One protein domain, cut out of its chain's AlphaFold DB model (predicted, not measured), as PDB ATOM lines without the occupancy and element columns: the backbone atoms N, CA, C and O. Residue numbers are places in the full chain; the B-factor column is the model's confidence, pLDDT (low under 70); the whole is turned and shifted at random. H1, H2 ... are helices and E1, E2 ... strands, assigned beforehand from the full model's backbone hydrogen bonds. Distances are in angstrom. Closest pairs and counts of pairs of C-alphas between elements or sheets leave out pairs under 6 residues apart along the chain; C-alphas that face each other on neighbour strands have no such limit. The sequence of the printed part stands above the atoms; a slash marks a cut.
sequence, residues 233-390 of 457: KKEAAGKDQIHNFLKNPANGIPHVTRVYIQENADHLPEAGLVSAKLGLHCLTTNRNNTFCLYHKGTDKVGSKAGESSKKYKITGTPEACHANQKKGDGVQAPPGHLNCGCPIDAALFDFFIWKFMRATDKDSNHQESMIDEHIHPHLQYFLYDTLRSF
ATOM      1  N   LYS A 233      32.690 115.963 215.654       93.31
ATOM      2  CA  LYS A 233      32.962 114.598 216.121       93.31
ATOM      3  C   LYS A 233      32.310 113.563 215.211       93.31
ATOM      4  O   LYS A 233      32.934 112.546 214.908       93.31
ATOM      5  N   LYS A 234      31.077 113.817 214.757       92.44
ATOM      6  CA  LYS A 234      30.388 112.948 213.785       92.44
ATOM      7  C   LYS A 234      31.084 112.977 212.432       92.44
ATOM      8  O   LYS A 234      31.184 111.932 211.790       92.44
ATOM      9  N   GLU A 235      31.602 114.136 212.030       94.62
ATOM     10  CA  GLU A 235      32.372 114.262 210.795       94.62
ATOM     11  C   GLU A 235      33.664 113.443 210.844       94.62
ATOM     12  O   GLU A 235      33.879 112.598 209.974       94.62
ATOM     13  N   ALA A 236      34.481 113.615 211.887       96.31
ATOM     14  CA  ALA A 236      35.723 112.861 212.057       96.31
ATOM     15  C   ALA A 236      35.472 111.341 212.086       96.31
ATOM     16  O   ALA A 236      36.082 110.593 211.322       96.31
ATOM     17  N   ALA A 237      34.494 110.889 212.881       96.69
ATOM     18  CA  ALA A 237      34.129 109.474 212.949       96.69
ATOM     19  C   ALA A 237      33.634 108.927 211.598       96.69
ATOM     20  O   ALA A 237      33.910 107.780 211.244       96.69
ATOM     21  N   GLY A 238      32.905 109.738 210.829       97.00
ATOM     22  CA  GLY A 238      32.454 109.378 209.490       97.00
ATOM     23  C   GLY A 238      33.601 109.239 208.487       97.00
ATOM     24  O   GLY A 238      33.600 108.283 207.709       97.00
ATOM     25  N   LYS A 239      34.607 110.125 208.540       97.44
ATOM     26  CA  LYS A 239      35.825 110.027 207.710       97.44
ATOM     27  C   LYS A 239      36.581 108.732 207.997       97.44
ATOM     28  O   LYS A 239      36.915 108.003 207.063       97.44
ATOM     29  N   ASP A 240      36.751 108.384 209.272       98.06
ATOM     30  CA  ASP A 240      37.403 107.135 209.673       98.06
ATOM     31  C   ASP A 240      36.644 105.899 209.173       98.06
ATOM     32  O   ASP A 240      37.244 104.946 208.674       98.06
ATOM     33  N   GLN A 241      35.310 105.912 209.254       98.19
ATOM     34  CA  GLN A 241      34.469 104.822 208.748       98.19
ATOM     35  C   GLN A 241      34.578 104.662 207.229       98.19
ATOM     36  O   GLN A 241      34.691 103.537 206.742       98.19
ATOM     37  N   ILE A 242      34.589 105.769 206.481       97.88
ATOM     38  CA  ILE A 242      34.800 105.755 205.029       97.88
ATOM     39  C   ILE A 242      36.179 105.186 204.697       97.88
ATOM     40  O   ILE A 242      36.291 104.279 203.874       97.88
ATOM     41  N   HIS A 243      37.224 105.661 205.365       97.56
ATOM     42  CA  HIS A 243      38.585 105.188 205.140       97.56
ATOM     43  C   HIS A 243      38.738 103.690 205.461       97.56
ATOM     44  O   HIS A 243      39.334 102.939 204.685       97.56
ATOM     45  N   ASN A 244      38.129 103.217 206.550       98.06
ATOM     46  CA  ASN A 244      38.112 101.799 206.905       98.06
ATOM     47  C   ASN A 244      37.343 100.942 205.890       98.06
ATOM     48  O   ASN A 244      37.755  99.810 205.628       98.06
ATOM     49  N   PHE A 245      36.263 101.468 205.304       97.94
ATOM     50  CA  PHE A 245      35.536 100.809 204.218       97.94
ATOM     51  C   PHE A 245      36.372 100.732 202.935       97.94
ATOM     52  O   PHE A 245      36.386  99.695 202.275       97.94
ATOM     53  N   LEU A 246      37.094 101.801 202.587       96.19
ATOM     54  CA  LEU A 246      37.961 101.832 201.406       96.19
ATOM     55  C   LEU A 246      39.123 100.834 201.522       96.19
ATOM     56  O   LEU A 246      39.455 100.174 200.542       96.19
ATOM     57  N   LYS A 247      39.688 100.664 202.725       97.50
ATOM     58  CA  LYS A 247      40.703  99.634 203.006       97.50
ATOM     59  C   LYS A 247      40.139  98.217 202.954       97.50
ATOM     60  O   LYS A 247      40.770  97.322 202.401       97.50
ATOM     61  N   ASN A 248      38.974  98.001 203.561       97.62
ATOM     62  CA  ASN A 248      38.301  96.710 203.572       97.62
ATOM     63  C   ASN A 248      36.774  96.897 203.527       97.62
ATOM     64  O   ASN A 248      36.154  97.169 204.562       97.62
ATOM     65  N   PRO A 249      36.137  96.670 202.362       97.25
ATOM     66  CA  PRO A 249      34.693  96.836 202.207       97.25
ATOM     67  C   PRO A 249      33.843  95.949 203.127       97.25
ATOM     68  O   PRO A 249      32.662  96.237 203.322       97.25
ATOM     69  N   ALA A 250      34.418  94.892 203.718       96.94
ATOM     70  CA  ALA A 250      33.731  94.043 204.692       96.94
ATOM     71  C   ALA A 250      33.431  94.759 206.020       96.94
ATOM     72  O   ALA A 250      32.482  94.382 206.705       96.94
ATOM     73  N   ASN A 251      34.184  95.811 206.369       96.44
ATOM     74  CA  ASN A 251      33.956  96.590 207.592       96.44
ATOM     75  C   ASN A 251      32.603  97.323 207.571       96.44
ATOM     76  O   ASN A 251      32.031  97.610 208.623       96.44
ATOM     77  N   GLY A 252      32.065  97.597 206.377       96.88
ATOM     78  CA  GLY A 252      30.823  98.339 206.208       96.88
ATOM     79  C   GLY A 252      30.903  99.778 206.737       96.88
ATOM     80  O   GLY A 252      31.938 100.267 207.171       96.88
ATOM     81  N   ILE A 253      29.766 100.467 206.682       97.94
ATOM     82  CA  ILE A 253      29.569 101.799 207.265       97.94
ATOM     83  C   ILE A 253      28.246 101.712 208.026       97.94
ATOM     84  O   ILE A 253      27.258 101.242 207.440       97.94
ATOM     85  N   PRO A 254      28.196 102.116 209.307       97.75
ATOM     86  CA  PRO A 254      26.966 102.128 210.083       97.75
ATOM     87  C   PRO A 254      25.836 102.860 209.357       97.75
ATOM     88  O   PRO A 254      26.036 103.877 208.693       97.75
ATOM     89  N   HIS A 255      24.611 102.350 209.484       96.94
ATOM     90  CA  HIS A 255      23.467 102.939 208.788       96.94
ATOM     91  C   HIS A 255      23.169 104.368 209.212       96.94
ATOM     92  O   HIS A 255      22.844 105.166 208.346       96.94
ATOM     93  N   VAL A 256      23.343 104.701 210.492       96.44
ATOM     94  CA  VAL A 256      23.171 106.075 210.989       96.44
ATOM     95  C   VAL A 256      24.086 107.040 210.229       96.44
ATOM     96  O   VAL A 256      23.616 108.057 209.730       96.44
ATOM     97  N   THR A 257      25.358 106.681 210.035       97.19
ATOM     98  CA  THR A 257      26.298 107.486 209.244       97.19
ATOM     99  C   THR A 257      25.873 107.582 207.782       97.19
ATOM    100  O   THR A 257      25.900 108.666 207.216       97.19
ATOM    101  N   ARG A 258      25.440 106.480 207.153       97.62
ATOM    102  CA  ARG A 258      24.975 106.506 205.751       97.62
ATOM    103  C   ARG A 258      23.739 107.380 205.549       97.62
ATOM    104  O   ARG A 258      23.667 108.115 204.570       97.62
ATOM    105  N   VAL A 259      22.792 107.310 206.483       95.94
ATOM    106  CA  VAL A 259      21.593 108.155 206.512       95.94
ATOM    107  C   VAL A 259      22.000 109.620 206.587       95.94
ATOM    108  O   VAL A 259      21.578 110.391 205.735       95.94
ATOM    109  N   TYR A 260      22.905 109.952 207.510       95.38
ATOM    110  CA  TYR A 260      23.433 111.303 207.667       95.38
ATOM    111  C   TYR A 260      24.175 111.802 206.420       95.38
ATOM    112  O   TYR A 260      23.919 112.912 205.957       95.38
ATOM    113  N   ILE A 261      25.029 110.962 205.818       96.19
ATOM    114  CA  ILE A 261      25.710 111.255 204.551       96.19
ATOM    115  C   ILE A 261      24.684 111.624 203.492       96.19
ATOM    116  O   ILE A 261      24.866 112.614 202.804       96.19
ATOM    117  N   GLN A 262      23.623 110.844 203.327       95.81
ATOM    118  CA  GLN A 262      22.705 111.022 202.202       95.81
ATOM    119  C   GLN A 262      21.547 112.004 202.484       95.81
ATOM    120  O   GLN A 262      20.693 112.183 201.629       95.81
ATOM    121  N   GLU A 263      21.544 112.648 203.655       93.81
ATOM    122  CA  GLU A 263      20.663 113.774 204.018       93.81
ATOM    123  C   GLU A 263      21.392 115.123 204.005       93.81
ATOM    124  O   GLU A 263      20.749 116.161 203.957       93.81
ATOM    125  N   ASN A 264      22.728 115.131 204.023       94.12
ATOM    126  CA  ASN A 264      23.530 116.353 204.069       94.12
ATOM    127  C   ASN A 264      24.510 116.400 202.889       94.12
ATOM    128  O   ASN A 264      25.528 115.703 202.903       94.12
ATOM    129  N   ALA A 265      24.234 117.225 201.876       94.44
ATOM    130  CA  ALA A 265      25.063 117.328 200.665       94.44
ATOM    131  C   ALA A 265      26.516 117.722 200.986       94.44
ATOM    132  O   ALA A 265      27.463 117.178 200.415       94.44
ATOM    133  N   ASP A 266      26.686 118.603 201.974       92.81
ATOM    134  CA  ASP A 266      27.971 119.157 202.417       92.81
ATOM    135  C   ASP A 266      28.793 118.253 203.325       92.81
ATOM    136  O   ASP A 266      29.973 118.510 203.553       92.81
ATOM    137  N   HIS A 267      28.193 117.188 203.845       93.12
ATOM    138  CA  HIS A 267      28.849 116.351 204.832       93.12
ATOM    139  C   HIS A 267      29.468 115.109 204.183       93.12
ATOM    140  O   HIS A 267      28.775 114.360 203.490       93.12
ATOM    141  N   LEU A 268      30.753 114.850 204.453       95.50
ATOM    142  CA  LEU A 268      31.518 113.705 203.923       95.50
ATOM    143  C   LEU A 268      31.377 113.548 202.396       95.50
ATOM    144  O   LEU A 268      30.856 112.526 201.922       95.50
ATOM    145  N   PRO A 269      31.785 114.556 201.605       95.25
ATOM    146  CA  PRO A 269      31.692 114.493 200.150       95.25
ATOM    147  C   PRO A 269      32.459 113.295 199.567       95.25
ATOM    148  O   PRO A 269      32.044 112.732 198.556       95.25
ATOM    149  N   GLU A 270      33.503 112.812 200.243       95.31
ATOM    150  CA  GLU A 270      34.303 111.648 199.845       95.31
ATOM    151  C   GLU A 270      33.446 110.391 199.635       95.31
ATOM    152  O   GLU A 270      33.743 109.570 198.763       95.31
ATOM    153  N   ALA A 271      32.333 110.271 200.369       96.81
ATOM    154  CA  ALA A 271      31.389 109.168 200.235       96.81
ATOM    155  C   ALA A 271      30.799 109.037 198.822       96.81
ATOM    156  O   ALA A 271      30.505 107.924 198.387       96.81
ATOM    157  N   GLY A 272      30.609 110.160 198.121       95.94
ATOM    158  CA  GLY A 272      30.076 110.202 196.757       95.94
ATOM    159  C   GLY A 272      31.125 110.432 195.676       95.94
ATOM    160  O   GLY A 272      30.786 110.308 194.506       95.94
ATOM    161  N   LEU A 273      32.374 110.732 196.048       95.19
ATOM    162  CA  LEU A 273      33.417 111.183 195.119       95.19
ATOM    163  C   LEU A 273      34.574 110.201 194.916       95.19
ATOM    164  O   LEU A 273      35.285 110.318 193.926       95.19
ATOM    165  N   VAL A 274      34.795 109.259 195.839       94.50
ATOM    166  CA  VAL A 274      36.004 108.413 195.809       94.50
ATOM    167  C   VAL A 274      35.807 107.116 195.025       94.50
ATOM    168  O   VAL A 274      36.706 106.671 194.320       94.50
ATOM    169  N   SER A 275      34.647 106.469 195.161       95.75
ATOM    170  CA  SER A 275      34.395 105.178 194.516       95.75
ATOM    171  C   SER A 275      32.907 104.913 194.317       95.75
ATOM    172  O   SER A 275      32.113 105.078 195.247       95.75
ATOM    173  N   ALA A 276      32.555 104.367 193.151       96.75
ATOM    174  CA  ALA A 276      31.221 103.850 192.847       96.75
ATOM    175  C   ALA A 276      30.726 102.839 193.896       96.75
ATOM    176  O   ALA A 276      29.571 102.876 194.321       96.75
ATOM    177  N   LYS A 277      31.616 101.958 194.374       97.50
ATOM    178  CA  LYS A 277      31.280 100.937 195.376       97.50
ATOM    179  C   LYS A 277      30.901 101.558 196.720       97.50
ATOM    180  O   LYS A 277      29.957 101.099 197.362       97.50
ATOM    181  N   LEU A 278      31.629 102.593 197.138       97.75
ATOM    182  CA  LEU A 278      31.324 103.348 198.352       97.75
ATOM    183  C   LEU A 278      30.001 104.106 198.200       97.75
ATOM    184  O   LEU A 278      29.151 104.009 199.084       97.75
ATOM    185  N   GLY A 279      29.787 104.770 197.060       97.75
ATOM    186  CA  GLY A 279      28.529 105.452 196.758       97.75
ATOM    187  C   GLY A 279      27.325 104.511 196.827       97.75
ATOM    188  O   GLY A 279      26.362 104.779 197.545       97.75
ATOM    189  N   LEU A 280      27.415 103.344 196.185       98.19
ATOM    190  CA  LEU A 280      26.352 102.336 196.210       98.19
ATOM    191  C   LEU A 280      26.088 101.806 197.627       98.19
ATOM    192  O   LEU A 280      24.938 101.618 198.033       98.19
ATOM    193  N   HIS A 281      27.147 101.604 198.415       98.25
ATOM    194  CA  HIS A 281      27.022 101.185 199.809       98.25
ATOM    195  C   HIS A 281      26.342 102.248 200.676       98.25
ATOM    196  O   HIS A 281      25.538 101.894 201.541       98.25
ATOM    197  N   CYS A 282      26.607 103.533 200.428       98.31
ATOM    198  CA  CYS A 282      25.906 104.645 201.068       98.31
ATOM    199  C   CYS A 282      24.415 104.650 200.710       98.31
ATOM    200  O   CYS A 282      23.585 104.809 201.600       98.31
ATOM    201  N   LEU A 283      24.059 104.365 199.456       97.81
ATOM    202  CA  LEU A 283      22.674 104.217 198.980       97.81
ATOM    203  C   LEU A 283      21.961 102.940 199.481       97.81
ATOM    204  O   LEU A 283      20.781 102.718 199.189       97.81
ATOM    205  N   THR A 284      22.647 102.093 200.258       97.88
ATOM    206  CA  THR A 284      22.099 100.843 200.792       97.88
ATOM    207  C   THR A 284      21.514 101.018 202.197       97.88
ATOM    208  O   THR A 284      22.161 101.476 203.140       97.88
ATOM    209  N   THR A 285      20.274 100.574 202.371       96.62
ATOM    210  CA  THR A 285      19.545 100.567 203.647       96.62
ATOM    211  C   THR A 285      19.941  99.388 204.548       96.62
ATOM    212  O   THR A 285      20.539  98.407 204.112       96.62
ATOM    213  N   ASN A 286      19.512  99.412 205.815       96.38
ATOM    214  CA  ASN A 286      19.690  98.294 206.757       96.38
ATOM    215  C   ASN A 286      19.022  96.972 206.341       96.38
ATOM    216  O   ASN A 286      19.377  95.910 206.857       96.38
ATOM    217  N   ARG A 287      18.035  97.030 205.441       95.94
ATOM    218  CA  ARG A 287      17.343  95.848 204.905       95.94
ATOM    219  C   ARG A 287      17.998  95.318 203.629       95.94
ATOM    220  O   ARG A 287      17.394  94.488 202.966       95.94
ATOM    221  N   ASN A 288      19.197  95.799 203.294       96.06
ATOM    222  CA  ASN A 288      19.916  95.485 202.059       96.06
ATOM    223  C   ASN A 288      19.158  95.898 200.785       96.06
ATOM    224  O   ASN A 288      19.362  95.313 199.729       96.06
ATOM    225  N   ASN A 289      18.297  96.914 200.877       96.44
ATOM    226  CA  ASN A 289      17.734  97.563 199.694       96.44
ATOM    227  C   ASN A 289      18.601  98.737 199.274       96.44
ATOM    228  O   ASN A 289      18.986  99.532 200.131       96.44
ATOM    229  N   THR A 290      18.810  98.883 197.977       97.31
ATOM    230  CA  THR A 290      19.467 100.020 197.343       97.31
ATOM    231  C   THR A 290      18.421 100.984 196.778       97.31
ATOM    232  O   THR A 290      17.522 100.581 196.038       97.31
ATOM    233  N   PHE A 291      18.510 102.259 197.151       96.50
ATOM    234  CA  PHE A 291      17.591 103.308 196.701       96.50
ATOM    235  C   PHE A 291      18.390 104.526 196.238       96.50
ATOM    236  O   PHE A 291      19.362 104.893 196.891       96.50
ATOM    237  N   CYS A 292      17.972 105.171 195.146       96.62
ATOM    238  CA  CYS A 292      18.496 106.494 194.799       96.62
ATOM    239  C   CYS A 292      18.040 107.545 195.828       96.62
ATOM    240  O   CYS A 292      17.115 107.295 196.611       96.62
ATOM    241  N   LEU A 293      18.668 108.728 195.815       95.81
ATOM    242  CA  LEU A 293      18.332 109.824 196.731       95.81
ATOM    243  C   LEU A 293      16.843 110.192 196.648       95.81
ATOM    244  O   LEU A 293      16.154 110.202 197.669       95.81
ATOM    245  N   TYR A 294      16.325 110.348 195.426       94.75
ATOM    246  CA  TYR A 294      14.918 110.666 195.178       94.75
ATOM    247  C   TYR A 294      13.945 109.665 195.821       94.75
ATOM    248  O   TYR A 294      13.049 110.048 196.572       94.75
ATOM    249  N   HIS A 295      14.111 108.357 195.590       93.62
ATOM    250  CA  HIS A 295      13.194 107.362 196.158       93.62
ATOM    251  C   HIS A 295      13.390 107.163 197.668       93.62
ATOM    252  O   HIS A 295      12.458 106.741 198.355       93.62
ATOM    253  N   LYS A 296      14.566 107.491 198.220       93.00
ATOM    254  CA  LYS A 296      14.757 107.498 199.674       93.00
ATOM    255  C   LYS A 296      13.931 108.611 200.334       93.00
ATOM    256  O   LYS A 296      13.284 108.335 201.350       93.00
ATOM    257  N   GLY A 297      13.964 109.824 199.773       87.62
ATOM    258  CA  GLY A 297      13.310 111.014 200.327       87.62
ATOM    259  C   GLY A 297      11.821 111.135 199.989       87.62
ATOM    260  O   GLY A 297      11.015 111.446 200.861       87.62
ATOM    261  N   THR A 298      11.433 110.840 198.746       84.88
ATOM    262  CA  THR A 298      10.123 111.239 198.199       84.88
ATOM    263  C   THR A 298       9.158 110.074 197.960       84.88
ATOM    264  O   THR A 298       7.961 110.202 198.227       84.88
ATOM    265  N   ASP A 299       9.637 108.936 197.449       78.31
ATOM    266  CA  ASP A 299       8.770 107.804 197.083       78.31
ATOM    267  C   ASP A 299       9.440 106.440 197.296       78.31
ATOM    268  O   ASP A 299       9.975 105.813 196.385       78.31
ATOM    269  N   LYS A 300       9.339 105.925 198.520       75.00
ATOM    270  CA  LYS A 300       9.911 104.617 198.881       75.00
ATOM    271  C   LYS A 300       9.224 103.439 198.188       75.00
ATOM    272  O   LYS A 300       9.763 102.334 198.196       75.00
ATOM    273  N   VAL A 301       8.030 103.649 197.632       72.81
ATOM    274  CA  VAL A 301       7.250 102.597 196.969       72.81
ATOM    275  C   VAL A 301       7.676 102.451 195.503       72.81
ATOM    276  O   VAL A 301       7.428 101.408 194.905       72.81
ATOM    277  N   GLY A 302       8.355 103.456 194.930       65.19
ATOM    278  CA  GLY A 302       8.729 103.481 193.509       65.19
ATOM    279  C   GLY A 302       7.510 103.514 192.582       65.19
ATOM    280  O   GLY A 302       7.580 103.101 191.429       65.19
ATOM    281  N   SER A 303       6.367 103.948 193.112       61.44
ATOM    282  CA  SER A 303       5.080 103.939 192.415       61.44
ATOM    283  C   SER A 303       4.910 105.133 191.475       61.44
ATOM    284  O   SER A 303       4.257 105.008 190.444       61.44
ATOM    285  N   LYS A 304       5.528 106.271 191.801       59.53
ATOM    286  CA  LYS A 304       5.335 107.552 191.114       59.53
ATOM    287  C   LYS A 304       6.230 107.719 189.891       59.53
ATOM    288  O   LYS A 304       5.872 108.441 188.970       59.53
ATOM    289  N   ALA A 305       7.370 107.031 189.835       54.56
ATOM    290  CA  ALA A 305       8.298 107.188 188.715       54.56
ATOM    291  C   ALA A 305       7.893 106.388 187.458       54.56
ATOM    292  O   ALA A 305       8.369 106.690 186.367       54.56
ATOM    293  N   GLY A 306       7.003 105.396 187.597       52.59
ATOM    294  CA  GLY A 306       6.490 104.576 186.491       52.59
ATOM    295  C   GLY A 306       5.253 105.144 185.787       52.59
ATOM    296  O   GLY A 306       4.745 104.525 184.854       52.59
ATOM    297  N   GLU A 307       4.751 106.307 186.210       52.72
ATOM    298  CA  GLU A 307       3.509 106.904 185.698       52.72
ATOM    299  C   GLU A 307       3.683 107.673 184.375       52.72
ATOM    300  O   GLU A 307       2.845 108.491 183.994       52.72
ATOM    301  N   SER A 308       4.729 107.370 183.595       52.69
ATOM    302  CA  SER A 308       4.698 107.686 182.168       52.69
ATOM    303  C   SER A 308       3.520 106.921 181.565       52.69
ATOM    304  O   SER A 308       3.493 105.690 181.596       52.69
ATOM    305  N   SER A 309       2.516 107.654 181.081       52.44
ATOM    306  CA  SER A 309       1.302 107.113 180.465       52.44
ATOM    307  C   SER A 309       1.592 105.835 179.660       52.44
ATOM    308  O   SER A 309       2.543 105.808 178.879       52.44
ATOM    309  N   LYS A 310       0.766 104.789 179.826       58.78
ATOM    310  CA  LYS A 310       0.922 103.418 179.271       58.78
ATOM    311  C   LYS A 310       1.297 103.315 177.778       58.78
ATOM    312  O   LYS A 310       1.538 102.217 177.287       58.78
ATOM    313  N   LYS A 311       1.270 104.421 177.036       69.56
ATOM    314  CA  LYS A 311       1.520 104.501 175.603       69.56
ATOM    315  C   LYS A 311       3.007 104.445 175.234       69.56
ATOM    316  O   LYS A 311       3.309 103.910 174.174       69.56
ATOM    317  N   TYR A 312       3.916 104.944 176.075       59.88
ATOM    318  CA  TYR A 312       5.350 104.953 175.763       59.88
ATOM    319  C   TYR A 312       6.178 104.584 176.992       59.88
ATOM    320  O   TYR A 312       6.086 105.243 178.025       59.88
ATOM    321  N   LYS A 313       6.999 103.535 176.872       65.75
ATOM    322  CA  LYS A 313       8.052 103.236 177.845       65.75
ATOM    323  C   LYS A 313       9.263 104.075 177.453       65.75
ATOM    324  O   LYS A 313       9.883 103.798 176.431       65.75
ATOM    325  N   ILE A 314       9.541 105.129 178.213       64.69
ATOM    326  CA  ILE A 314      10.703 105.983 177.968       64.69
ATOM    327  C   ILE A 314      11.945 105.241 178.483       64.69
ATOM    328  O   ILE A 314      11.919 104.613 179.544       64.69
ATOM    329  N   THR A 315      13.031 105.249 177.714       65.38
ATOM    330  CA  THR A 315      14.314 104.693 178.162       65.38
ATOM    331  C   THR A 315      14.777 105.453 179.406       65.38
ATOM    332  O   THR A 315      14.716 106.678 179.430       65.38
ATOM    333  N   GLY A 316      15.199 104.741 180.453       66.31
ATOM    334  CA  GLY A 316      15.599 105.367 181.717       66.31
ATOM    335  C   GLY A 316      14.486 105.586 182.736       66.31
ATOM    336  O   GLY A 316      14.757 106.051 183.843       66.31
ATOM    337  N   THR A 317      13.243 105.227 182.410       72.94
ATOM    338  CA  THR A 317      12.199 105.091 183.428       72.94
ATOM    339  C   THR A 317      12.581 103.968 184.396       72.94
ATOM    340  O   THR A 317      12.983 102.897 183.929       72.94
ATOM    341  N   PRO A 318      12.449 104.173 185.720       79.19
ATOM    342  CA  PRO A 318      12.729 103.125 186.688       79.19
ATOM    343  C   PRO A 318      11.945 101.846 186.392       79.19
ATOM    344  O   PRO A 318      10.764 101.884 186.037       79.19
ATOM    345  N   GLU A 319      12.608 100.705 186.546       85.69
ATOM    346  CA  GLU A 319      11.936  99.413 186.578       85.69
ATOM    347  C   GLU A 319      11.010  99.302 187.799       85.69
ATOM    348  O   GLU A 319      10.994 100.154 188.689       85.69
ATOM    349  N   ALA A 320      10.223  98.227 187.856       86.56
ATOM    350  CA  ALA A 320       9.415  97.953 189.036       86.56
ATOM    351  C   ALA A 320      10.303  97.868 190.291       86.56
ATOM    352  O   ALA A 320      11.412  97.331 190.257       86.56
ATOM    353  N   CYS A 321       9.806  98.387 191.413       89.88
ATOM    354  CA  CYS A 321      10.513  98.325 192.685       89.88
ATOM    355  C   CYS A 321      10.561  96.875 193.203       89.88
ATOM    356  O   CYS A 321       9.529  96.231 193.393       89.88
ATOM    357  N   HIS A 322      11.769  96.380 193.467       91.31
ATOM    358  CA  HIS A 322      12.065  95.055 194.012       91.31
ATOM    359  C   HIS A 322      12.723  95.204 195.389       91.31
ATOM    360  O   HIS A 322      13.907  94.916 195.568       91.31
ATOM    361  N   ALA A 323      11.975  95.709 196.372       93.19
ATOM    362  CA  ALA A 323      12.493  95.960 197.715       93.19
ATOM    363  C   ALA A 323      12.171  94.822 198.701       93.19
ATOM    364  O   ALA A 323      11.032  94.375 198.826       93.19
ATOM    365  N   ASN A 324      13.178  94.427 199.478       93.62
ATOM    366  CA  ASN A 324      13.048  93.599 200.668       93.62
ATOM    367  C   ASN A 324      12.130  94.286 201.687       93.62
ATOM    368  O   ASN A 324      12.410  95.401 202.149       93.62
ATOM    369  N   GLN A 325      11.072  93.596 202.099       93.12
ATOM    370  CA  GLN A 325      10.221  94.039 203.200       93.12
ATOM    371  C   GLN A 325      10.906  93.750 204.539       93.12
ATOM    372  O   GLN A 325      10.819  94.545 205.479       93.12
ATOM    373  N   LYS A 326      11.660  92.650 204.603       94.69
ATOM    374  CA  LYS A 326      12.471  92.204 205.737       94.69
ATOM    375  C   LYS A 326      13.875  91.835 205.261       94.69
ATOM    376  O   LYS A 326      14.066  91.371 204.148       94.69
ATOM    377  N   LYS A 327      14.870  91.970 206.144       92.50
ATOM    378  CA  LYS A 327      16.290  91.703 205.831       92.50
ATOM    379  C   LYS A 327      16.557  90.288 205.285       92.50
ATOM    380  O   LYS A 327      17.535  90.092 204.576       92.50
ATOM    381  N   GLY A 328      15.717  89.313 205.635       94.31
ATOM    382  CA  GLY A 328      15.857  87.917 205.215       94.31
ATOM    383  C   GLY A 328      15.151  87.554 203.907       94.31
ATOM    384  O   GLY A 328      15.249  86.401 203.510       94.31
ATOM    385  N   ASP A 329      14.446  88.486 203.255       95.19
ATOM    386  CA  ASP A 329      13.674  88.159 202.046       95.19
ATOM    387  C   ASP A 329      14.589  87.798 200.863       95.19
ATOM    388  O   ASP A 329      14.180  87.056 199.974       95.19
ATOM    389  N   GLY A 330      15.834  88.289 200.858       94.44
ATOM    390  CA  GLY A 330      16.830  87.944 199.842       94.44
ATOM    391  C   GLY A 330      16.484  88.449 198.440       94.44
ATOM    392  O   GLY A 330      17.014  87.931 197.461       94.44
ATOM    393  N   VAL A 331      15.604  89.450 198.331       95.44
ATOM    394  CA  VAL A 331      15.235  90.081 197.064       95.44
ATOM    395  C   VAL A 331      16.459  90.795 196.507       95.44
ATOM    396  O   VAL A 331      16.974  91.748 197.102       95.44
ATOM    397  N   GLN A 332      16.924  90.314 195.360       95.81
ATOM    398  CA  GLN A 332      18.015  90.923 194.615       95.81
ATOM    399  C   GLN A 332      17.462  91.986 193.668       95.81
ATOM    400  O   GLN A 332      16.375  91.831 193.110       95.81
ATOM    401  N   ALA A 333      18.211  93.074 193.507       95.00
ATOM    402  CA  ALA A 333      17.895  94.066 192.493       95.00
ATOM    403  C   ALA A 333      18.107  93.469 191.087       95.00
ATOM    404  O   ALA A 333      18.992  92.619 190.922       95.00
ATOM    405  N   PRO A 334      17.333  93.898 190.074       93.81
ATOM    406  CA  PRO A 334      17.600  93.520 188.693       93.81
ATOM    407  C   PRO A 334      19.032  93.906 188.278       93.81
ATOM    408  O   PRO A 334      19.546  94.932 188.736       93.81
ATOM    409  N   PRO A 335      19.704  93.129 187.408       95.50
ATOM    410  CA  PRO A 335      21.038  93.477 186.928       95.50
ATOM    411  C   PRO A 335      21.087  94.896 186.342       95.50
ATOM    412  O   PRO A 335      20.220  95.287 185.561       95.50
ATOM    413  N   GLY A 336      22.096  95.676 186.738       95.31
ATOM    414  CA  GLY A 336      22.265  97.069 186.299       95.31
ATOM    415  C   GLY A 336      21.316  98.084 186.951       95.31
ATOM    416  O   GLY A 336      21.417  99.274 186.652       95.31
ATOM    417  N   HIS A 337      20.433  97.656 187.857       95.44
ATOM    418  CA  HIS A 337      19.448  98.513 188.518       95.44
ATOM    419  C   HIS A 337      19.526  98.406 190.046       95.44
ATOM    420  O   HIS A 337      20.044  97.445 190.611       95.44
ATOM    421  N   LEU A 338      19.006  99.424 190.727       96.19
ATOM    422  CA  LEU A 338      18.791  99.427 192.171       96.19
ATOM    423  C   LEU A 338      17.488  98.699 192.533       96.19
ATOM    424  O   LEU A 338      16.626  98.470 191.685       96.19
ATOM    425  N   ASN A 339      17.275  98.414 193.821       95.31
ATOM    426  CA  ASN A 339      16.005  97.854 194.299       95.31
ATOM    427  C   ASN A 339      14.822  98.799 194.042       95.31
ATOM    428  O   ASN A 339      13.698  98.334 193.903       95.31
ATOM    429  N   CYS A 340      15.063 100.108 193.933       94.12
ATOM    430  CA  CYS A 340      14.050 101.083 193.528       94.12
ATOM    431  C   CYS A 340      13.781 101.135 192.013       94.12
ATOM    432  O   CYS A 340      13.019 101.986 191.572       94.12
ATOM    433  N   GLY A 341      14.446 100.291 191.217       92.44
ATOM    434  CA  GLY A 341      14.292 100.219 189.763       92.44
ATOM    435  C   GLY A 341      15.102 101.244 188.966       92.44
ATOM    436  O   GLY A 341      15.119 101.175 187.744       92.44
ATOM    437  N   CYS A 342      15.791 102.191 189.607       93.69
ATOM    438  CA  CYS A 342      16.646 103.154 188.901       93.69
ATOM    439  C   CYS A 342      17.932 102.482 188.387       93.69
ATOM    440  O   CYS A 342      18.488 101.655 189.113       93.69
ATOM    441  N   PRO A 343      18.453 102.854 187.202       95.25
ATOM    442  CA  PRO A 343      19.768 102.398 186.747       95.25
ATOM    443  C   PRO A 343      20.874 102.780 187.741       95.25
ATOM    444  O   PRO A 343      20.890 103.907 188.240       95.25
ATOM    445  N   ILE A 344      21.796 101.852 188.021       97.12
ATOM    446  CA  ILE A 344      22.861 102.047 189.025       97.12
ATOM    447  C   ILE A 344      23.721 103.262 188.679       97.12
ATOM    448  O   ILE A 344      23.921 104.123 189.533       97.12
ATOM    449  N   ASP A 345      24.185 103.365 187.436       96.94
ATOM    450  CA  ASP A 345      25.088 104.447 187.037       96.94
ATOM    451  C   ASP A 345      24.418 105.817 187.127       96.94
ATOM    452  O   ASP A 345      25.021 106.764 187.618       96.94
ATOM    453  N   ALA A 346      23.145 105.915 186.736       96.19
ATOM    454  CA  ALA A 346      22.390 107.156 186.854       96.19
ATOM    455  C   ALA A 346      22.194 107.548 188.334       96.19
ATOM    456  O   ALA A 346      22.332 108.718 188.692       96.19
ATOM    457  N   ALA A 347      21.936 106.567 189.212       96.88
ATOM    458  CA  ALA A 347      21.871 106.750 190.666       96.88
ATOM    459  C   ALA A 347      23.185 107.228 191.282       96.88
ATOM    460  O   ALA A 347      23.183 108.116 192.134       96.88
ATOM    461  N   LEU A 348      24.302 106.654 190.845       97.62
ATOM    462  CA  LEU A 348      25.628 107.066 191.286       97.62
ATOM    463  C   LEU A 348      26.015 108.434 190.730       97.62
ATOM    464  O   LEU A 348      26.625 109.210 191.457       97.62
ATOM    465  N   PHE A 349      25.632 108.748 189.491       96.81
ATOM    466  CA  PHE A 349      25.812 110.067 188.892       96.81
ATOM    467  C   PHE A 349      25.116 111.152 189.719       96.81
ATOM    468  O   PHE A 349      25.766 112.107 190.127       96.81
ATOM    469  N   ASP A 350      23.833 110.966 190.035       96.62
ATOM    470  CA  ASP A 350      23.058 111.863 190.907       96.62
ATOM    471  C   ASP A 350      23.695 112.006 192.293       96.62
ATOM    472  O   ASP A 350      23.902 113.111 192.783       96.62
ATOM    473  N   PHE A 351      24.115 110.895 192.905       97.56
ATOM    474  CA  PHE A 351      24.805 110.951 194.191       97.56
ATOM    475  C   PHE A 351      26.151 111.692 194.115       97.56
ATOM    476  O   PHE A 351      26.499 112.431 195.038       97.56
ATOM    477  N   PHE A 352      26.896 111.526 193.019       96.69
ATOM    478  CA  PHE A 352      28.151 112.230 192.764       96.69
ATOM    479  C   PHE A 352      27.913 113.735 192.644       96.69
ATOM    480  O   PHE A 352      28.533 114.497 193.382       96.69
ATOM    481  N   ILE A 353      27.001 114.174 191.770       95.50
ATOM    482  CA  ILE A 353      26.720 115.606 191.584       95.50
ATOM    483  C   ILE A 353      26.143 116.232 192.850       95.50
ATOM    484  O   ILE A 353      26.566 117.321 193.216       95.50
ATOM    485  N   TRP A 354      25.289 115.516 193.582       95.88
ATOM    486  CA  TRP A 354      24.730 115.985 194.846       95.88
ATOM    487  C   TRP A 354      25.816 116.226 195.904       95.88
ATOM    488  O   TRP A 354      25.768 117.205 196.648       95.88
ATOM    489  N   LYS A 355      26.854 115.378 195.947       95.56
ATOM    490  CA  LYS A 355      28.025 115.597 196.809       95.56
ATOM    491  C   LYS A 355      28.982 116.655 196.281       95.56
ATOM    492  O   LYS A 355      29.572 117.376 197.082       95.56
ATOM    493  N   PHE A 356      29.136 116.758 194.967       93.81
ATOM    494  CA  PHE A 356      30.158 117.577 194.326       93.81
ATOM    495  C   PHE A 356      29.742 119.031 194.092       93.81
ATOM    496  O   PHE A 356      30.504 119.947 194.381       93.81
ATOM    497  N   MET A 357      28.565 119.237 193.502       93.38
ATOM    498  CA  MET A 357      28.186 120.503 192.888       93.38
ATOM    499  C   MET A 357      27.780 121.521 193.940       93.38
ATOM    500  O   MET A 357      27.014 121.219 194.854       93.38
ATOM    501  N   ARG A 358      28.296 122.736 193.787       93.81
ATOM    502  CA  ARG A 358      27.890 123.918 194.540       93.81
ATOM    503  C   ARG A 358      27.604 125.019 193.543       93.81
ATOM    504  O   ARG A 358      28.388 125.208 192.612       93.81
ATOM    505  N   ALA A 359      26.486 125.706 193.722       93.44
ATOM    506  CA  ALA A 359      26.272 126.970 193.047       93.44
ATOM    507  C   ALA A 359      26.868 128.065 193.927       93.44
ATOM    508  O   ALA A 359      26.743 128.027 195.150       93.44
ATOM    509  N   THR A 360      27.569 129.002 193.304       94.69
ATOM    510  CA  THR A 360      28.124 130.171 193.977       94.69
ATOM    511  C   THR A 360      27.432 131.405 193.430       94.69
ATOM    512  O   THR A 360      27.162 131.479 192.227       94.69
ATOM    513  N   ASP A 361      27.141 132.376 194.290       93.81
ATOM    514  CA  ASP A 361      26.655 133.670 193.822       93.81
ATOM    515  C   ASP A 361      27.723 134.387 192.971       93.81
ATOM    516  O   ASP A 361      28.882 133.969 192.875       93.81
ATOM    517  N   LYS A 362      27.317 135.472 192.304       95.38
ATOM    518  CA  LYS A 362      28.187 136.225 191.388       95.38
ATOM    519  C   LYS A 362      29.474 136.707 192.066       95.38
ATOM    520  O   LYS A 362      30.521 136.745 191.425       95.38
ATOM    521  N   ASP A 363      29.372 137.054 193.343       95.56
ATOM    522  CA  ASP A 363      30.467 137.616 194.128       95.56
ATOM    523  C   ASP A 363      31.248 136.534 194.901       95.56
ATOM    524  O   ASP A 363      32.199 136.854 195.605       95.56
ATOM    525  N   SER A 364      30.880 135.254 194.752       92.31
ATOM    526  CA  SER A 364      31.452 134.102 195.471       92.31
ATOM    527  C   SER A 364      31.378 134.190 197.004       92.31
ATOM    528  O   SER A 364      32.115 133.496 197.705       92.31
ATOM    529  N   ASN A 365      30.477 135.016 197.529       94.19
ATOM    530  CA  ASN A 365      30.241 135.193 198.959       94.19
ATOM    531  C   ASN A 365      29.327 134.105 199.527       94.19
ATOM    532  O   ASN A 365      29.437 133.752 200.702       94.19
ATOM    533  N   HIS A 366      28.434 133.562 198.698       92.06
ATOM    534  CA  HIS A 366      27.478 132.542 199.104       92.06
ATOM    535  C   HIS A 366      27.627 131.310 198.230       92.06
ATOM    536  O   HIS A 366      27.763 131.401 197.009       92.06
ATOM    537  N   GLN A 367      27.581 130.149 198.877       92.81
ATOM    538  CA  GLN A 367      27.521 128.864 198.204       92.81
ATOM    539  C   GLN A 367      26.280 128.123 198.675       92.81
ATOM    540  O   GLN A 367      26.039 128.022 199.879       92.81
ATOM    541  N   GLU A 368      25.523 127.580 197.733       92.44
ATOM    542  CA  GLU A 368      24.409 126.684 198.012       92.44
ATOM    543  C   GLU A 368      24.708 125.280 197.481       92.44
ATOM    544  O   GLU A 368      25.407 125.084 196.477       92.44
ATOM    545  N   SER A 369      24.210 124.282 198.206       92.50
ATOM    546  CA  SER A 369      24.309 122.872 197.849       92.50
ATOM    547  C   SER A 369      22.946 122.340 197.414       92.50
ATOM    548  O   SER A 369      21.910 122.936 197.691       92.50
ATOM    549  N   MET A 370      22.928 121.178 196.760       91.12
ATOM    550  CA  MET A 370      21.689 120.535 196.297       91.12
ATOM    551  C   MET A 370      20.925 119.809 197.423       91.12
ATOM    552  O   MET A 370      20.270 118.798 197.177       91.12
ATOM    553  N   ILE A 371      21.057 120.239 198.682       87.75
ATOM    554  CA  ILE A 371      20.540 119.495 199.842       87.75
ATOM    555  C   ILE A 371      19.028 119.243 199.755       87.75
ATOM    556  O   ILE A 371      18.597 118.116 199.995       87.75
ATOM    557  N   ASP A 372      18.264 120.240 199.306       86.44
ATOM    558  CA  ASP A 372      16.801 120.181 199.189       86.44
ATOM    559  C   ASP A 372      16.318 119.789 197.780       86.44
ATOM    560  O   ASP A 372      15.117 119.667 197.527       86.44
ATOM    561  N   GLU A 373      17.247 119.547 196.850       88.50
ATOM    562  CA  GLU A 373      16.949 119.271 195.449       88.50
ATOM    563  C   GLU A 373      17.276 117.821 195.088       88.50
ATOM    564  O   GLU A 373      18.397 117.460 194.725       88.50
ATOM    565  N   HIS A 374      16.263 116.958 195.152       90.38
ATOM    566  CA  HIS A 374      16.365 115.612 194.599       90.38
ATOM    567  C   HIS A 374      15.963 115.602 193.126       90.38
ATOM    568  O   HIS A 374      14.818 115.904 192.773       90.38
ATOM    569  N   ILE A 375      16.884 115.183 192.261       91.94
ATOM    570  CA  ILE A 375      16.624 115.086 190.829       91.94
ATOM    571  C   ILE A 375      15.650 113.937 190.573       91.94
ATOM    572  O   ILE A 375      15.856 112.798 190.993       91.94
ATOM    573  N   HIS A 376      14.570 114.228 189.849       90.81
ATOM    574  CA  HIS A 376      13.613 113.203 189.456       90.81
ATOM    575  C   HIS A 376      14.307 112.107 188.614       90.81
ATOM    576  O   HIS A 376      15.057 112.459 187.699       90.81
ATOM    577  N   PRO A 377      14.016 110.802 188.811       89.88
ATOM    578  CA  PRO A 377      14.749 109.708 188.163       89.88
ATOM    579  C   PRO A 377      14.852 109.809 186.638       89.88
ATOM    580  O   PRO A 377      15.874 109.478 186.045       89.88
ATOM    581  N   HIS A 378      13.796 110.314 186.000       86.75
ATOM    582  CA  HIS A 378      13.789 110.557 184.559       86.75
ATOM    583  C   HIS A 378      14.809 111.629 184.134       86.75
ATOM    584  O   HIS A 378      15.572 111.408 183.198       86.75
ATOM    585  N   LEU A 379      14.855 112.768 184.834       89.88
ATOM    586  CA  LEU A 379      15.814 113.834 184.539       89.88
ATOM    587  C   LEU A 379      17.243 113.374 184.844       89.88
ATOM    588  O   LEU A 379      18.145 113.593 184.046       89.88
ATOM    589  N   GLN A 380      17.425 112.660 185.951       91.88
ATOM    590  CA  GLN A 380      18.682 112.015 186.319       91.88
ATOM    591  C   GLN A 380      19.212 111.110 185.197       91.88
ATOM    592  O   GLN A 380      20.383 111.210 184.835       91.88
ATOM    593  N   TYR A 381      18.361 110.254 184.619       91.81
ATOM    594  CA  TYR A 381      18.766 109.412 183.496       91.81
ATOM    595  C   TYR A 381      19.100 110.237 182.254       91.81
ATOM    596  O   TYR A 381      20.103 109.961 181.609       91.81
ATOM    597  N   PHE A 382      18.299 111.255 181.930       91.88
ATOM    598  CA  PHE A 382      18.555 112.120 180.777       91.88
ATOM    599  C   PHE A 382      19.915 112.825 180.881       91.88
ATOM    600  O   PHE A 382      20.682 112.842 179.919       91.88
ATOM    601  N   LEU A 383      20.247 113.354 182.062       93.88
ATOM    602  CA  LEU A 383      21.544 113.977 182.329       93.88
ATOM    603  C   LEU A 383      22.690 112.962 182.222       93.88
ATOM    604  O   LEU A 383      23.692 113.237 181.563       93.88
ATOM    605  N   TYR A 384      22.526 111.776 182.816       94.88
ATOM    606  CA  TYR A 384      23.526 110.710 182.729       94.88
ATOM    607  C   TYR A 384      23.748 110.237 181.282       94.88
ATOM    608  O   TYR A 384      24.888 110.146 180.833       94.88
ATOM    609  N   ASP A 385      22.680 109.973 180.530       93.25
ATOM    610  CA  ASP A 385      22.769 109.506 179.143       93.25
ATOM    611  C   ASP A 385      23.361 110.582 178.223       93.25
ATOM    612  O   ASP A 385      24.142 110.262 177.329       93.25
ATOM    613  N   THR A 386      23.085 111.860 178.505       92.62
ATOM    614  CA  THR A 386      23.742 112.991 177.833       92.62
ATOM    615  C   THR A 386      25.248 112.985 178.087       92.62
ATOM    616  O   THR A 386      26.028 113.106 177.153       92.62
ATOM    617  N   LEU A 387      25.708 112.788 179.325       92.06
ATOM    618  CA  LEU A 387      27.149 112.676 179.593       92.06
ATOM    619  C   LEU A 387      27.770 111.455 178.913       92.06
ATOM    620  O   LEU A 387      28.866 111.535 178.356       92.06
ATOM    621  N   ARG A 388      27.042 110.338 178.909       92.94
ATOM    622  CA  ARG A 388      27.474 109.111 178.249       92.94
ATOM    623  C   ARG A 388      27.593 109.281 176.735       92.94
ATOM    624  O   ARG A 388      28.503 108.693 176.153       92.94
ATOM    625  N   SER A 389      26.740 110.089 176.100       88.12
ATOM    626  CA  SER A 389      26.841 110.381 174.662       88.12
ATOM    627  C   SER A 389      28.090 111.199 174.317       88.12
ATOM    628  O   SER A 389      28.668 110.996 173.253       88.12
ATOM    629  N   PHE A 390      28.594 112.008 175.255       86.25
ATOM    630  CA  PHE A 390      29.926 112.629 175.178       86.25
ATOM    631  C   PHE A 390      31.072 111.681 175.568       86.25
ATOM    632  O   PHE A 390      32.226 112.092 175.692       86.25
TER     633      PHE A 390
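AT A GLANCE: This is residues 233 to 390 of the 457 residues of an uncharacterized protein of Serpula lacrymans var. lacrymans (strain S7.3) (UniProt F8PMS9). A small core of crossed helices has H6 running through its middle, with H3 and H4 packed on H6, H2 packed across H4, and H7 crossing the first half of H6. Beyond the last residues of H6 the hairpin of E1 and E2 reaches away from the core, while residues 298 to 343 make a long looped stretch with no named element. The printed part has 158 residues, with seven named helices and two short antiparallel strands in the order H1 H2 H3 H4 H5 H6 E1 E2 H7. The class is mostly helix, though under half of the residues are in named elements. The whole is compact, with a radius of gyration of the C-alphas of 16.1 A and spans of 50 by 47 by 28 A.

HOW THE PARTS SIT: H1, residues 233 to 247, only just touches H4, residues 276 to 282, with 3 pairs of C-alphas within 8 A; residues 242 to 246 alone of H1 take part, and the closest C-alphas, of Leu 246 and Leu 278, are 7.5 A apart. H2, residues 255 to 263, touches H4 at 72 degrees, only just about perpendicular; the closest C-alphas, of Arg 258 and Cys 282, are 5.1 A apart. H3, residues 270 to 273, touches H6, residues 344 to 356, the closest C-alphas being those of Gly 272 and Phe 352, 4.9 A apart. H3 also touches H4, with C-alphas 272 and 279 closest at 5.0 A. H4 and H6, the two hubs, touch about perpendicular at 78 degrees, closest at Gly 279 and Leu 348, whose C-alphas are 6.4 A apart. H5, residues 293 to 297, only just touches residues 347 to 351 of H6, with 3 pairs of C-alphas within 8 A; the closest, of Leu 293 and Phe 351, are 7.0 A apart. E1, residues 358 to 360, and E2, residues 367 to 369, form an antiparallel hairpin, with N 359 and O 368 within hydrogen-bond range at 3.0 A. Residues 380 to 384 of H7, residues 377 to 389, touch residues 345 to 350 of H6 about perpendicular at 88 degrees; the closest C-alphas, of Ala 346 and Tyr 381, are 5.4 A apart. Every O i to N i+4 pair is within hydrogen-bond range in H1, H2, H4, H5, H6 and H7; H3 is too short for such a pair.

IN THESE COORDINATES: H1 is 21.4 A long and begins at C-alpha 233, (32.962, 114.598, 216.121). H2 measures 12.2 A, H6 18.0 A and H7 18.1 A. H7 ends at C-alpha 389, (26.841, 110.381, 174.662).

THE WHOLE: The C-alphas farthest apart are those of Gly 328 and Asp 363, 53.0 A. The printed part has no cut, and the link from H5 to H6 is long, with 46 residues. Residues 302 to 316 have a pLDDT under 70.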